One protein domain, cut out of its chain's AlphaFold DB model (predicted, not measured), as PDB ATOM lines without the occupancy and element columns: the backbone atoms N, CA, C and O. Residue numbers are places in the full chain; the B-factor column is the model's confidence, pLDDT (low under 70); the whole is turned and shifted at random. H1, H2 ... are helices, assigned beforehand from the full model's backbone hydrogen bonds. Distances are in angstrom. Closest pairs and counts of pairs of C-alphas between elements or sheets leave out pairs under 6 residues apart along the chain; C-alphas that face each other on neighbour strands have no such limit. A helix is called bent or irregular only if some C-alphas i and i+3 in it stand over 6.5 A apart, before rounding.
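AT A GLANCE: This is residues 107 to 210 of the 211 residues of an uncharacterized protein of Kribbella sp. VKM Ac-2569 (UniProt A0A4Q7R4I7). Two long helices, H1 and H5, run opposite ways at an angle and make the long axis, with a three-helix head, H2, H3 and H4, at one end. H4 packs on all four other helices. The printed part has 104 residues with five named helices, H1 to H5 in order, and no named strand; the class is all helix. It is elongated, 53 by 28 by 20 A, and only just compact, close to loose, with a radius of gyration of the C-alphas of 15.2 A.

IN THESE COORDINATES: H1, residues 107 to 129, spans 32.5 A from C-alpha 107 at (-21.040, -4.336, 2.535). H5, residues 186 to 208, spans 31.7 A and ends at C-alpha 208 at (-24.864, -0.282, 17.400). H2 is residues 131 to 142, H3 149 to 162 and H4 167 to 180. H4 is irregular, only just: C-alphas 169 and 172 are 6.6 A apart.

HOW THE PARTS SIT: H1 touches residues 199 to 207 of H5, closest at the C-alphas of Gly 119 and Arg 203, 4.1 A, at 38 degrees, a tilt only just steep. The hub H4 touches H1 about perpendicular at 87 degrees, closest at the C-alphas of Ala 127 and Ala 168, 5.2 A, with residues 123 to 128 of H1 alone. H4 touches residues 188 to 196 of H5 at a steep tilt of 53 degrees, closest at the C-alphas of Gly 178 and Ala 189, 4.4 A. H2, H3 and H4 are an up and down bundle, each running against the one before. H3 and H4 form a hairpin at a shallow tilt of 13 degrees, closest at the C-alphas of Leu 158 and Pro 173, 4.9 A. H3 is apart from H1 and H5. Every O i to N i+4 pair is within hydrogen-bond range in H1, H2 and H3, against 6 of 10 in H4 and 17 of 19 in H5.

THE WHOLE: The C-alphas of Glu 107 and Asp 146, the two farthest apart, are 52.9 A apart. The printed part has no cut and no long link. Mean pLDDT of the printed part is 85.7, with residues 107 to 109 and 207 to 210 under 70.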
ATOM      1  N   GLU A 107     -21.157  -5.670   1.940       65.31
ATOM      2  CA  GLU A 107     -21.040  -4.336   2.535       65.31
ATOM      3  C   GLU A 107     -21.224  -4.368   4.055       65.31
ATOM      4  O   GLU A 107     -20.416  -3.784   4.776       65.31
ATOM      5  N   GLN A 108     -22.196  -5.136   4.557       61.78
ATOM      6  CA  GLN A 108     -22.401  -5.338   5.996       61.78
ATOM      7  C   GLN A 108     -21.196  -6.024   6.657       61.78
ATOM      8  O   GLN A 108     -20.814  -5.668   7.770       61.78
ATOM      9  N   ARG A 109     -20.512  -6.943   5.957       68.69
ATOM     10  CA  ARG A 109     -19.252  -7.546   6.438       68.69
ATOM     11  C   ARG A 109     -18.118  -6.528   6.549       68.69
ATOM     12  O   ARG A 109     -17.382  -6.531   7.537       68.69
ATOM     13  N   VAL A 110     -17.963  -5.659   5.550       74.88
ATOM     14  CA  VAL A 110     -16.962  -4.580   5.589       74.88
ATOM     15  C   VAL A 110     -17.283  -3.595   6.708       74.88
ATOM     16  O   VAL A 110     -16.367  -3.180   7.422       74.88
ATOM     17  N   GLN A 111     -18.559  -3.257   6.893       72.75
ATOM     18  CA  GLN A 111     -18.998  -2.354   7.947       72.75
ATOM     19  C   GLN A 111     -18.751  -2.955   9.334       72.75
ATOM     20  O   GLN A 111     -18.022  -2.355  10.114       72.75
ATOM     21  N   ALA A 112     -19.157  -4.201   9.588       70.12
ATOM     22  CA  ALA A 112     -18.863  -4.878  10.853       70.12
ATOM     23  C   ALA A 112     -17.356  -5.003  11.140       70.12
ATOM     24  O   ALA A 112     -16.924  -4.917  12.291       70.12
ATOM     25  N   ALA A 113     -16.519  -5.177  10.110       75.94
ATOM     26  CA  ALA A 113     -15.068  -5.154  10.279       75.94
ATOM     27  C   ALA A 113     -14.536  -3.746  10.613       75.94
ATOM     28  O   ALA A 113     -13.599  -3.620  11.410       75.94
ATOM     29  N   ARG A 114     -15.107  -2.686  10.021       79.12
ATOM     30  CA  ARG A 114     -14.790  -1.286  10.356       79.12
ATOM     31  C   ARG A 114     -15.223  -0.944  11.776       79.12
ATOM     32  O   ARG A 114     -14.420  -0.358  12.497       79.12
ATOM     33  N   ASP A 115     -16.410  -1.372  12.178       77.94
ATOM     34  CA  ASP A 115     -16.985  -1.150  13.505       77.94
ATOM     35  C   ASP A 115     -16.181  -1.877  14.575       77.94
ATOM     36  O   ASP A 115     -15.775  -1.266  15.559       77.94
ATOM     37  N   ARG A 116     -15.797  -3.137  14.328       76.69
ATOM     38  CA  ARG A 116     -14.874  -3.871  15.209       76.69
ATOM     39  C   ARG A 116     -13.547  -3.131  15.379       76.69
ATOM     40  O   ARG A 116     -13.084  -2.956  16.497       76.69
ATOM     41  N   ARG A 117     -12.940  -2.647  14.287       85.81
ATOM     42  CA  ARG A 117     -11.698  -1.848  14.359       85.81
ATOM     43  C   ARG A 117     -11.905  -0.490  15.030       85.81
ATOM     44  O   ARG A 117     -10.950   0.070  15.561       85.81
ATOM     45  N   ALA A 118     -13.095   0.096  14.942       83.75
ATOM     46  CA  ALA A 118     -13.426   1.330  15.642       83.75
ATOM     47  C   ALA A 118     -13.552   1.078  17.149       83.75
ATOM     48  O   ALA A 118     -12.897   1.781  17.911       83.75
ATOM     49  N   GLY A 119     -14.270   0.025  17.551       79.62
ATOM     50  CA  GLY A 119     -14.392  -0.415  18.942       79.62
ATOM     51  C   GLY A 119     -13.043  -0.749  19.573       79.62
ATOM     52  O   GLY A 119     -12.723  -0.221  20.632       79.62
ATOM     53  N   GLU A 120     -12.190  -1.523  18.894       86.62
ATOM     54  CA  GLU A 120     -10.843  -1.822  19.408       86.62
ATOM     55  C   GLU A 120      -9.993  -0.551  19.573       86.62
ATOM     56  O   GLU A 120      -9.355  -0.365  20.605       86.62
ATOM     57  N   ARG A 121     -10.046   0.389  18.615       87.88
ATOM     58  CA  ARG A 121      -9.356   1.685  18.758       87.88
ATOM     59  C   ARG A 121      -9.903   2.514  19.923       87.88
ATOM     60  O   ARG A 121      -9.113   3.171  20.598       87.88
ATOM     61  N   ALA A 122     -11.215   2.488  20.154       84.62
ATOM     62  CA  ALA A 122     -11.846   3.175  21.276       84.62
ATOM     63  C   ALA A 122     -11.407   2.579  22.620       84.62
ATOM     64  O   ALA A 122     -11.044   3.330  23.522       84.62
ATOM     65  N   VAL A 123     -11.336   1.248  22.731       89.00
ATOM     66  CA  VAL A 123     -10.818   0.561  23.925       89.00
ATOM     67  C   VAL A 123      -9.353   0.908  24.171       89.00
ATOM     68  O   VAL A 123      -8.992   1.255  25.294       89.00
ATOM     69  N   THR A 124      -8.507   0.876  23.138       89.88
ATOM     70  CA  THR A 124      -7.095   1.258  23.282       89.88
ATOM     71  C   THR A 124      -6.953   2.708  23.750       89.88
ATOM     72  O   THR A 124      -6.138   2.994  24.626       89.88
ATOM     73  N   GLN A 125      -7.742   3.633  23.195       88.00
ATOM     74  CA  GLN A 125      -7.710   5.034  23.614       88.00
ATOM     75  C   GLN A 125      -8.188   5.198  25.061       88.00
ATOM     76  O   GLN A 125      -7.489   5.814  25.861       88.00
ATOM     77  N   TRP A 126      -9.309   4.570  25.424       93.31
ATOM     78  CA  TRP A 126      -9.818   4.576  26.793       93.31
ATOM     79  C   TRP A 126      -8.790   4.019  27.784       93.31
ATOM     80  O   TRP A 126      -8.584   4.608  28.841       93.31
ATOM     81  N   ALA A 127      -8.083   2.939  27.438       89.69
ATOM     82  CA  ALA A 127      -7.037   2.376  28.290       89.69
ATOM     83  C   ALA A 127      -5.875   3.356  28.502       89.69
ATOM     84  O   ALA A 127      -5.350   3.460  29.609       89.69
ATOM     85  N   ARG A 128      -5.486   4.112  27.467       88.38
ATOM     86  CA  ARG A 128      -4.466   5.165  27.594       88.38
ATOM     87  C   ARG A 128      -4.940   6.311  28.483       88.38
ATOM     88  O   ARG A 128      -4.185   6.734  29.355       88.38
ATOM     89  N   ASP A 129      -6.184   6.745  28.323       83.19
ATOM     90  CA  ASP A 129      -6.771   7.823  29.128       83.19
ATOM     91  C   ASP A 129      -6.958   7.402  30.600       83.19
ATOM     92  O   ASP A 129      -6.826   8.216  31.513       83.19
ATOM     93  N   ASN A 130      -7.177   6.106  30.852       88.75
ATOM     94  CA  ASN A 130      -7.361   5.522  32.187       88.75
ATOM     95  C   ASN A 130      -6.095   4.841  32.733       88.75
ATOM     96  O   ASN A 130      -6.153   4.071  33.695       88.75
ATOM     97  N   ALA A 131      -4.927   5.130  32.158       89.94
ATOM     98  CA  ALA A 131      -3.725   4.346  32.407       89.94
ATOM     99  C   ALA A 131      -3.245   4.340  33.862       89.94
ATOM    100  O   ALA A 131      -2.763   3.319  34.353       89.94
ATOM    101  N   ALA A 132      -3.398   5.459  34.571       88.88
ATOM    102  CA  ALA A 132      -3.055   5.539  35.987       88.88
ATOM    103  C   ALA A 132      -3.960   4.647  36.854       88.88
ATOM    104  O   ALA A 132      -3.485   4.038  37.812       88.88
ATOM    105  N   HIS A 133      -5.248   4.553  36.512       88.56
ATOM    106  CA  HIS A 133      -6.202   3.704  37.221       88.56
ATOM    107  C   HIS A 133      -5.890   2.223  36.989       88.56
ATOM    108  O   HIS A 133      -5.732   1.481  37.957       88.56
ATOM    109  N   LEU A 134      -5.689   1.823  35.727       88.81
ATOM    110  CA  LEU A 134      -5.359   0.443  35.358       88.81
ATOM    111  C   LEU A 134      -4.059  -0.036  36.018       88.81
ATOM    112  O   LEU A 134      -4.030  -1.112  36.609       88.81
ATOM    113  N   ARG A 135      -2.999   0.787  36.001       95.38
ATOM    114  CA  ARG A 135      -1.725   0.446  36.658       95.38
ATOM    115  C   ARG A 135      -1.840   0.369  38.177       95.38
ATOM    116  O   ARG A 135      -1.207  -0.487  38.783       95.38
ATOM    117  N   ARG A 136      -2.644   1.238  38.802       92.62
ATOM    118  CA  ARG A 136      -2.881   1.186  40.253       92.62
ATOM    119  C   ARG A 136      -3.600  -0.101  40.645       92.62
ATOM    120  O   ARG A 136      -3.183  -0.739  41.603       92.62
ATOM    121  N   LEU A 137      -4.652  -0.467  39.916       92.31
ATOM    122  CA  LEU A 137      -5.401  -1.693  40.177       92.31
ATOM    123  C   LEU A 137      -4.516  -2.929  39.979       92.31
ATOM    124  O   LEU A 137      -4.485  -3.806  40.834       92.31
ATOM    125  N   ALA A 138      -3.725  -2.950  38.904       94.00
ATOM    126  CA  ALA A 138      -2.775  -4.023  38.658       94.00
ATOM    127  C   ALA A 138      -1.739  -4.150  39.787       94.00
ATOM    128  O   ALA A 138      -1.525  -5.247  40.288       94.00
ATOM    129  N   ALA A 139      -1.177  -3.030  40.255       93.88
ATOM    130  CA  ALA A 139      -0.233  -3.019  41.371       93.88
ATOM    131  C   ALA A 139      -0.848  -3.533  42.686       93.88
ATOM    132  O   ALA A 139      -0.171  -4.222  43.445       93.88
ATOM    133  N   GLN A 140      -2.122  -3.218  42.957       93.81
ATOM    134  CA  GLN A 140      -2.841  -3.742  44.126       93.81
ATOM    135  C   GLN A 140      -3.013  -5.259  44.046       93.81
ATOM    136  O   GLN A 140      -2.784  -5.944  45.036       93.81
ATOM    137  N   ILE A 141      -3.375  -5.777  42.871       94.44
ATOM    138  CA  ILE A 141      -3.544  -7.217  42.646       94.44
ATOM    139  C   ILE A 141      -2.202  -7.953  42.764       94.44
ATOM    140  O   ILE A 141      -2.135  -8.994  43.407       94.44
ATOM    141  N   THR A 142      -1.116  -7.405  42.212       94.56
ATOM    142  CA  THR A 142       0.221  -8.023  42.297       94.56
ATOM    143  C   THR A 142       0.847  -7.974  43.687       94.56
ATOM    144  O   THR A 142       1.866  -8.615  43.911       94.56
ATOM    145  N   ALA A 143       0.277  -7.190  44.602       94.56
ATOM    146  CA  ALA A 143       0.719  -7.102  45.989       94.56
ATOM    147  C   ALA A 143      -0.049  -8.054  46.925       94.56
ATOM    148  O   ALA A 143       0.144  -7.987  48.136       94.56
ATOM    149  N   LEU A 144      -0.953  -8.885  46.391       93.12
ATOM    150  CA  LEU A 144      -1.636  -9.912  47.171       93.12
ATOM    151  C   LEU A 144      -0.675 -11.071  47.470       93.12
ATOM    152  O   LEU A 144      -0.005 -11.570  46.570       93.12
ATOM    153  N   ASP A 145      -0.665 -11.510  48.725       88.75
ATOM    154  CA  ASP A 145       0.091 -12.668  49.204       88.75
ATOM    155  C   ASP A 145      -0.847 -13.868  49.453       88.75
ATOM    156  O   ASP A 145      -2.069 -13.714  49.489       88.75
ATOM    157  N   ASP A 146      -0.271 -15.058  49.671       87.31
ATOM    158  CA  ASP A 146      -0.989 -16.304  50.016       87.31
ATOM    159  C   ASP A 146      -2.026 -16.746  48.961       87.31
ATOM    160  O   ASP A 146      -3.163 -17.120  49.255       87.31
ATOM    161  N   LEU A 147      -1.619 -16.670  47.692       90.25
ATOM    162  CA  LEU A 147      -2.424 -17.065  46.542       90.25
ATOM    163  C   LEU A 147      -2.241 -18.555  46.228       90.25
ATOM    164  O   LEU A 147      -1.143 -19.106  46.330       90.25
ATOM    165  N   ASP A 148      -3.311 -19.214  45.782       92.50
ATOM    166  CA  ASP A 148      -3.192 -20.542  45.188       92.50
ATOM    167  C   ASP A 148      -2.414 -20.483  43.858       92.50
ATOM    168  O   ASP A 148      -2.272 -19.429  43.236       92.50
ATOM    169  N   ALA A 149      -1.936 -21.635  43.383       90.50
ATOM    170  CA  ALA A 149      -1.080 -21.709  42.200       90.50
ATOM    171  C   ALA A 149      -1.722 -21.137  40.919       90.50
ATOM    172  O   ALA A 149      -1.013 -20.564  40.092       90.50
ATOM    173  N   THR A 150      -3.044 -21.268  40.741       88.75
ATOM    174  CA  THR A 150      -3.736 -20.777  39.535       88.75
ATOM    175  C   THR A 150      -3.933 -19.264  39.564       88.75
ATOM    176  O   THR A 150      -3.750 -18.584  38.544       88.75
ATOM    177  N   THR A 151      -4.224 -18.718  40.746       90.75
ATOM    178  CA  THR A 151      -4.287 -17.271  40.962       90.75
ATOM    179  C   THR A 151      -2.901 -16.645  40.829       90.75
ATOM    180  O   THR A 151      -2.760 -15.645  40.125       90.75
ATOM    181  N   GLN A 152      -1.866 -17.272  41.399       93.12
ATOM    182  CA  GLN A 152      -0.480 -16.811  41.285       93.12
ATOM    183  C   GLN A 152      -0.024 -16.724  39.822       93.12
ATOM    184  O   GLN A 152       0.526 -15.703  39.420       93.12
ATOM    185  N   GLU A 153      -0.313 -17.733  38.994       93.94
ATOM    186  CA  GLU A 153       0.062 -17.710  37.572       93.94
ATOM    187  C   GLU A 153      -0.584 -16.529  36.823       93.94
ATOM    188  O   GLU A 153       0.033 -15.890  35.968       93.94
ATOM    189  N   SER A 154      -1.834 -16.206  37.165       91.75
ATOM    190  CA  SER A 154      -2.555 -15.077  36.568       91.75
ATOM    191  C   SER A 154      -2.006 -13.730  37.050       91.75
ATOM    192  O   SER A 154      -1.879 -12.792  36.259       91.75
ATOM    193  N   VAL A 155      -1.606 -13.644  38.321       94.38
ATOM    194  CA  VAL A 155      -0.924 -12.474  38.891       94.38
ATOM    195  C   VAL A 155       0.464 -12.269  38.274       94.38
ATOM    196  O   VAL A 155       0.819 -11.134  37.960       94.38
ATOM    197  N   ASP A 156       1.216 -13.334  37.999       94.00
ATOM    198  CA  ASP A 156       2.526 -13.251  37.341       94.00
ATOM    199  C   ASP A 156       2.403 -12.736  35.893       94.00
ATOM    200  O   ASP A 156       3.195 -11.893  35.455       94.00
ATOM    201  N   ARG A 157       1.374 -13.172  35.148       93.94
ATOM    202  CA  ARG A 157       1.059 -12.619  33.813       93.94
ATOM    203  C   ARG A 157       0.712 -11.133  33.883       93.94
ATOM    204  O   ARG A 157       1.163 -10.356  33.039       93.94
ATOM    205  N   LEU A 158      -0.053 -10.725  34.895       95.62
ATOM    206  CA  LEU A 158      -0.384  -9.321  35.133       95.62
ATOM    207  C   LEU A 158       0.860  -8.491  35.476       95.62
ATOM    208  O   LEU A 158       1.028  -7.396  34.935       95.62
ATOM    209  N   LEU A 159       1.757  -9.019  36.310       94.31
ATOM    210  CA  LEU A 159       3.028  -8.376  36.645       94.31
ATOM    211  C   LEU A 159       3.911  -8.197  35.404       94.31
ATOM    212  O   LEU A 159       4.499  -7.132  35.219       94.31
ATOM    213  N   HIS A 160       3.966  -9.200  34.524       93.38
ATOM    214  CA  HIS A 160       4.687  -9.094  33.256       93.38
ATOM    215  C   HIS A 160       4.120  -7.975  32.370       93.38
ATOM    216  O   HIS A 160       4.874  -7.142  31.866       93.38
ATOM    217  N   ALA A 161       2.792  -7.903  32.234       93.25
ATOM    218  CA  ALA A 161       2.123  -6.866  31.449       93.25
ATOM    219  C   ALA A 161       2.285  -5.453  32.042       93.25
ATOM    220  O   ALA A 161       2.273  -4.471  31.303       93.25
ATOM    221  N   LEU A 162       2.502  -5.328  33.358       91.56
ATOM    222  CA  LEU A 162       2.800  -4.052  34.022       91.56
ATOM    223  C   LEU A 162       4.071  -3.378  33.489       91.56
ATOM    224  O   LEU A 162       4.174  -2.150  33.529       91.56
ATOM    225  N   GLY A 163       5.019  -4.178  32.995       88.38
ATOM    226  CA  GLY A 163       6.255  -3.708  32.376       88.38
ATOM    227  C   GLY A 163       6.103  -3.236  30.926       88.38
ATOM    228  O   GLY A 163       7.067  -2.707  30.372       88.38
ATOM    229  N   ASP A 164       4.934  -3.413  30.302       90.38
ATOM    230  CA  ASP A 164       4.689  -2.983  28.926       90.38
ATOM    231  C   ASP A 164       4.420  -1.465  28.839       90.38
ATOM    232  O   ASP A 164       3.849  -0.825  29.733       90.38
ATOM    233  N   ASN A 165       4.827  -0.875  27.718       87.75
ATOM    234  CA  ASN A 165       4.585   0.525  27.398       87.75
ATOM    235  C   ASN A 165       3.121   0.786  27.017       87.75
ATOM    236  O   ASN A 165       2.607   1.875  27.298       87.75
ATOM    237  N   ASP A 166       2.441  -0.173  26.380       90.75
ATOM    238  CA  ASP A 166       1.041   0.000  25.989       90.75
ATOM    239  C   ASP A 166       0.092  -0.448  27.100       90.75
ATOM    240  O   ASP A 166      -0.137  -1.629  27.316       90.75
ATOM    241  N   THR A 167      -0.539   0.513  27.775       91.12
ATOM    242  CA  THR A 167      -1.492   0.240  28.857       91.12
ATOM    243  C   THR A 167      -2.658  -0.664  28.426       91.12
ATOM    244  O   THR A 167      -3.242  -1.348  29.264       91.12
ATOM    245  N   ALA A 168      -3.022  -0.701  27.139       89.75
ATOM    246  CA  ALA A 168      -4.095  -1.577  26.667       89.75
ATOM    247  C   ALA A 168      -3.783  -3.072  26.869       89.75
ATOM    248  O   ALA A 168      -4.715  -3.870  26.991       89.75
ATOM    249  N   THR A 169      -2.505  -3.455  26.970       93.81
ATOM    250  CA  THR A 169      -2.098  -4.845  27.225       93.81
ATOM    251  C   THR A 169      -2.434  -5.307  28.641       93.81
ATOM    252  O   THR A 169      -2.528  -6.510  28.862       93.81
ATOM    253  N   LEU A 170      -2.712  -4.387  29.578       93.81
ATOM    254  CA  LEU A 170      -3.145  -4.717  30.942       93.81
ATOM    255  C   LEU A 170      -4.570  -5.266  31.012       93.81
ATOM    256  O   LEU A 170      -4.900  -5.945  31.979       93.81
ATOM    257  N   LEU A 171      -5.424  -4.980  30.025       91.12
ATOM    258  CA  LEU A 171      -6.851  -5.298  30.112       91.12
ATOM    259  C   LEU A 171      -7.120  -6.805  30.202       91.12
ATOM    260  O   LEU A 171      -7.916  -7.229  31.034       91.12
ATOM    261  N   ALA A 172      -6.449  -7.614  29.376       91.44
ATOM    262  CA  ALA A 172      -6.645  -9.063  29.385       91.44
ATOM    263  C   ALA A 172      -6.081  -9.727  30.662       91.44
ATOM    264  O   ALA A 172      -6.842 -10.425  31.332       91.44
ATOM    265  N   PRO A 173      -4.832  -9.454  31.089       94.31
ATOM    266  CA  PRO A 173      -4.306  -9.981  32.348       94.31
ATOM    267  C   PRO A 173      -5.081  -9.512  33.585       94.31
ATOM    268  O   PRO A 173      -5.241 -10.284  34.527       94.31
ATOM    269  N   LEU A 174      -5.608  -8.278  33.592       91.94
ATOM    270  CA  LEU A 174      -6.493  -7.809  34.664       91.94
ATOM    271  C   LEU A 174      -7.770  -8.646  34.725       91.94
ATOM    272  O   LEU A 174      -8.137  -9.088  35.808       91.94
ATOM    273  N   ALA A 175      -8.422  -8.881  33.583       91.19
ATOM    274  CA  ALA A 175      -9.633  -9.694  33.508       91.19
ATOM    275  C   ALA A 175      -9.396 -11.134  33.989       91.19
ATOM    276  O   ALA A 175     -10.196 -11.656  34.764       91.19
ATOM    277  N   GLU A 176      -8.289 -11.748  33.568       91.44
ATOM    278  CA  GLU A 176      -7.893 -13.092  34.000       91.44
ATOM    279  C   GLU A 176      -7.646 -13.154  35.511       91.44
ATOM    280  O   GLU A 176      -8.205 -14.018  36.184       91.44
ATOM    281  N   ALA A 177      -6.856 -12.223  36.057       91.94
ATOM    282  CA  ALA A 177      -6.575 -12.176  37.488       91.94
ATOM    283  C   ALA A 177      -7.845 -11.890  38.309       91.94
ATOM    284  O   ALA A 177      -8.089 -12.553  39.312       91.94
ATOM    285  N   GLY A 178      -8.694 -10.958  37.866       88.88
ATOM    286  CA  GLY A 178      -9.942 -10.618  38.554       88.88
ATOM    287  C   GLY A 178     -10.911 -11.795  38.678       88.88
ATOM    288  O   GLY A 178     -11.517 -11.953  39.734       88.88
ATOM    289  N   ALA A 179     -11.004 -12.654  37.656       90.19
ATOM    290  CA  ALA A 179     -11.850 -13.851  37.692       90.19
ATOM    291  C   ALA A 179     -11.400 -14.865  38.762       90.19
ATOM    292  O   ALA A 179     -12.231 -15.507  39.399       90.19
ATOM    293  N   GLN A 180     -10.091 -14.982  39.009       89.81
ATOM    294  CA  GLN A 180      -9.563 -15.856  40.068       89.81
ATOM    295  C   GLN A 180      -9.779 -15.272  41.475       89.81
ATOM    296  O   GLN A 180      -9.823 -15.996  42.469       89.81
ATOM    297  N   LEU A 181      -9.961 -13.952  41.569       89.69
ATOM    298  CA  LEU A 181     -10.123 -13.229  42.828       89.69
ATOM    299  C   LEU A 181     -11.575 -13.125  43.315       89.69
ATOM    300  O   LEU A 181     -11.795 -12.571  44.391       89.69
ATOM    301  N   GLU A 182     -12.565 -13.655  42.588       88.44
ATOM    302  CA  GLU A 182     -13.990 -13.520  42.945       88.44
ATOM    303  C   GLU A 182     -14.301 -13.996  44.373       88.44
ATOM    304  O   GLU A 182     -15.059 -13.348  45.096       88.44
ATOM    305  N   ASN A 183     -13.675 -15.095  44.804       86.31
ATOM    306  CA  ASN A 183     -13.918 -15.690  46.119       86.31
ATOM    307  C   ASN A 183     -13.022 -15.111  47.225       86.31
ATOM    308  O   ASN A 183     -13.451 -15.023  48.374       86.31
ATOM    309  N   SER A 184     -11.778 -14.747  46.900       87.81
ATOM    310  CA  SER A 184     -10.777 -14.309  47.884       87.81
ATOM    311  C   SER A 184     -10.777 -12.794  48.098       87.81
ATOM    312  O   SER A 184     -10.603 -12.330  49.222       87.81
ATOM    313  N   ASN A 185     -11.005 -12.013  47.038       88.75
ATOM    314  CA  ASN A 185     -10.932 -10.552  47.035       88.75
ATOM    315  C   ASN A 185     -12.059  -9.936  46.175       88.75
ATOM    316  O   ASN A 185     -11.789  -9.296  45.151       88.75
ATOM    317  N   PRO A 186     -13.331 -10.045  46.607       89.31
ATOM    318  CA  PRO A 186     -14.491  -9.654  45.799       89.31
ATOM    319  C   PRO A 186     -14.518  -8.164  45.426       89.31
ATOM    320  O   PRO A 186     -15.075  -7.792  44.398       89.31
ATOM    321  N   ASN A 187     -13.899  -7.291  46.230       87.56
ATOM    322  CA  ASN A 187     -13.804  -5.864  45.913       87.56
ATOM    323  C   ASN A 187     -12.906  -5.612  44.686       87.56
ATOM    324  O   ASN A 187     -13.309  -4.909  43.762       87.56
ATOM    325  N   LEU A 188     -11.715  -6.222  44.644       88.44
ATOM    326  CA  LEU A 188     -10.803  -6.084  43.503       88.44
ATOM    327  C   LEU A 188     -11.383  -6.757  42.255       88.44
ATOM    328  O   LEU A 188     -11.326  -6.175  41.174       88.44
ATOM    329  N   ALA A 189     -12.010  -7.927  42.415       88.88
ATOM    330  CA  ALA A 189     -12.728  -8.595  41.331       88.88
ATOM    331  C   ALA A 189     -13.855  -7.712  40.761       88.88
ATOM    332  O   ALA A 189     -13.973  -7.579  39.545       88.88
ATOM    333  N   GLY A 190     -14.623  -7.031  41.621       77.25
ATOM    334  CA  GLY A 190     -15.660  -6.080  41.207       77.25
ATOM    335  C   GLY A 190     -15.112  -4.899  40.401       77.25
ATOM    336  O   GLY A 190     -15.636  -4.587  39.336       77.25
ATOM    337  N   GLN A 191     -14.002  -4.296  40.838       77.19
ATOM    338  CA  GLN A 191     -13.358  -3.203  40.093       77.19
ATOM    339  C   GLN A 191     -12.855  -3.649  38.709       77.19
ATOM    340  O   GLN A 191     -12.977  -2.909  37.731       77.19
ATOM    341  N   VAL A 192     -12.315  -4.869  38.600       87.12
ATOM    342  CA  VAL A 192     -11.941  -5.463  37.305       87.12
ATOM    343  C   VAL A 192     -13.180  -5.721  36.441       87.12
ATOM    344  O   VAL A 192     -13.161  -5.447  35.238       87.12
ATOM    345  N   ALA A 193     -14.267  -6.222  37.030       82.88
ATOM    346  CA  ALA A 193     -15.513  -6.467  36.313       82.88
ATOM    347  C   ALA A 193     -16.094  -5.170  35.725       82.88
ATOM    348  O   ALA A 193     -16.480  -5.162  34.556       82.88
ATOM    349  N   ASP A 194     -16.063  -4.059  36.465       76.75
ATOM    350  CA  ASP A 194     -16.508  -2.746  35.977       76.75
ATOM    351  C   ASP A 194     -15.685  -2.263  34.766       76.75
ATOM    352  O   ASP A 194     -16.233  -1.725  33.795       76.75
ATOM    353  N   ILE A 195     -14.368  -2.506  34.770       83.94
ATOM    354  CA  ILE A 195     -13.483  -2.226  33.624       83.94
ATOM    355  C   ILE A 195     -13.868  -3.091  32.415       83.94
ATOM    356  O   ILE A 195     -13.955  -2.590  31.288       83.94
ATOM    357  N   ASN A 196     -14.140  -4.377  32.630       82.06
ATOM    358  CA  ASN A 196     -14.567  -5.285  31.565       82.06
ATOM    359  C   ASN A 196     -15.920  -4.868  30.976       82.06
ATOM    360  O   ASN A 196     -16.068  -4.829  29.754       82.06
ATOM    361  N   VAL A 197     -16.883  -4.482  31.816       79.69
ATOM    362  CA  VAL A 197     -18.174  -3.935  31.373       79.69
ATOM    363  C   VAL A 197     -17.964  -2.673  30.538       79.69
ATOM    364  O   VAL A 197     -18.470  -2.599  29.420       79.69
ATOM    365  N   THR A 198     -17.158  -1.727  31.022       78.75
ATOM    366  CA  THR A 198     -16.877  -0.464  30.317       78.75
ATOM    367  C   THR A 198     -16.235  -0.711  28.949       78.75
ATOM    368  O   THR A 198     -16.655  -0.146  27.940       78.75
ATOM    369  N   THR A 199     -15.233  -1.591  28.874       81.06
ATOM    370  CA  THR A 199     -14.552  -1.894  27.603       81.06
ATOM    371  C   THR A 199     -15.431  -2.681  26.635       81.06
ATOM    372  O   THR A 199     -15.346  -2.461  25.428       81.06
ATOM    373  N   ASN A 200     -16.319  -3.548  27.128       81.50
ATOM    374  CA  ASN A 200     -17.307  -4.232  26.293       81.50
ATOM    375  C   ASN A 200     -18.365  -3.268  25.749       81.50
ATOM    376  O   ASN A 200     -18.636  -3.301  24.551       81.50
ATOM    377  N   GLN A 201     -18.868  -2.346  26.572       76.25
ATOM    378  CA  GLN A 201     -19.778  -1.287  26.125       76.25
ATOM    379  C   GLN A 201     -19.141  -0.433  25.023       76.25
ATOM    380  O   GLN A 201     -19.753  -0.237  23.979       76.25
ATOM    381  N   LEU A 202     -17.872  -0.035  25.170       79.50
ATOM    382  CA  LEU A 202     -17.151   0.692  24.117       79.50
ATOM    383  C   LEU A 202     -17.036  -0.107  22.808       79.50
ATOM    384  O   LEU A 202     -17.125   0.468  21.721       79.50
ATOM    385  N   ARG A 203     -16.845  -1.432  22.876       84.56
ATOM    386  CA  ARG A 203     -16.846  -2.286  21.675       84.56
ATOM    387  C   ARG A 203     -18.225  -2.354  21.026       84.56
ATOM    388  O   ARG A 203     -18.298  -2.430  19.800       84.56
ATOM    389  N   ASP A 204     -19.286  -2.350  21.823       75.94
ATOM    390  CA  ASP A 204     -20.662  -2.538  21.366       75.94
ATOM    391  C   ASP A 204     -21.319  -1.243  20.876       75.94
ATOM    392  O   ASP A 204     -22.021  -1.277  19.865       75.94
ATOM    393  N   ASP A 205     -21.006  -0.091  21.470       74.31
ATOM    394  CA  ASP A 205     -21.442   1.234  21.002       74.31
ATOM    395  C   ASP A 205     -21.022   1.484  19.549       74.31
ATOM    396  O   ASP A 205     -21.751   2.064  18.742       74.31
ATOM    397  N   HIS A 206     -19.842   0.989  19.175       75.06
ATOM    398  CA  HIS A 206     -19.363   1.070  17.803       75.06
ATOM    399  C   HIS A 206     -20.023   0.066  16.855       75.06
ATOM    400  O   HIS A 206     -19.991   0.301  15.650       75.06
ATOM    401  N   LYS A 207     -20.651  -1.002  17.364       69.12
ATOM    402  CA  LYS A 207     -21.469  -1.936  16.568       69.12
ATOM    403  C   LYS A 207     -22.909  -1.439  16.392       69.12
ATOM    404  O   LYS A 207     -23.519  -1.735  15.372       69.12
ATOM    405  N   SER A 208     -23.459  -0.719  17.376       57.22
ATOM    406  CA  SER A 208     -24.864  -0.282  17.400       57.22
ATOM    407  C   SER A 208     -25.107   1.052  16.692       57.22
ATOM    408  O   SER A 208     -26.171   1.251  16.118       57.22
ATOM    409  N   ARG A 209     -24.119   1.955  16.644       56.22
ATOM    410  CA  ARG A 209     -24.252   3.288  16.020       56.22
ATOM    411  C   ARG A 209     -24.373   3.275  14.486       56.22
ATOM    412  O   ARG A 209     -24.313   4.330  13.857       56.22
ATOM    413  N   THR A 210     -24.438   2.109  13.850       49.00
ATOM    414  CA  THR A 210     -24.499   1.976  12.380       49.00
ATOM    415  C   THR A 210     -25.515   0.921  11.914       49.00
ATOM    416  O   THR A 210     -25.566   0.615  10.725       49.00
TER     417      THR A 210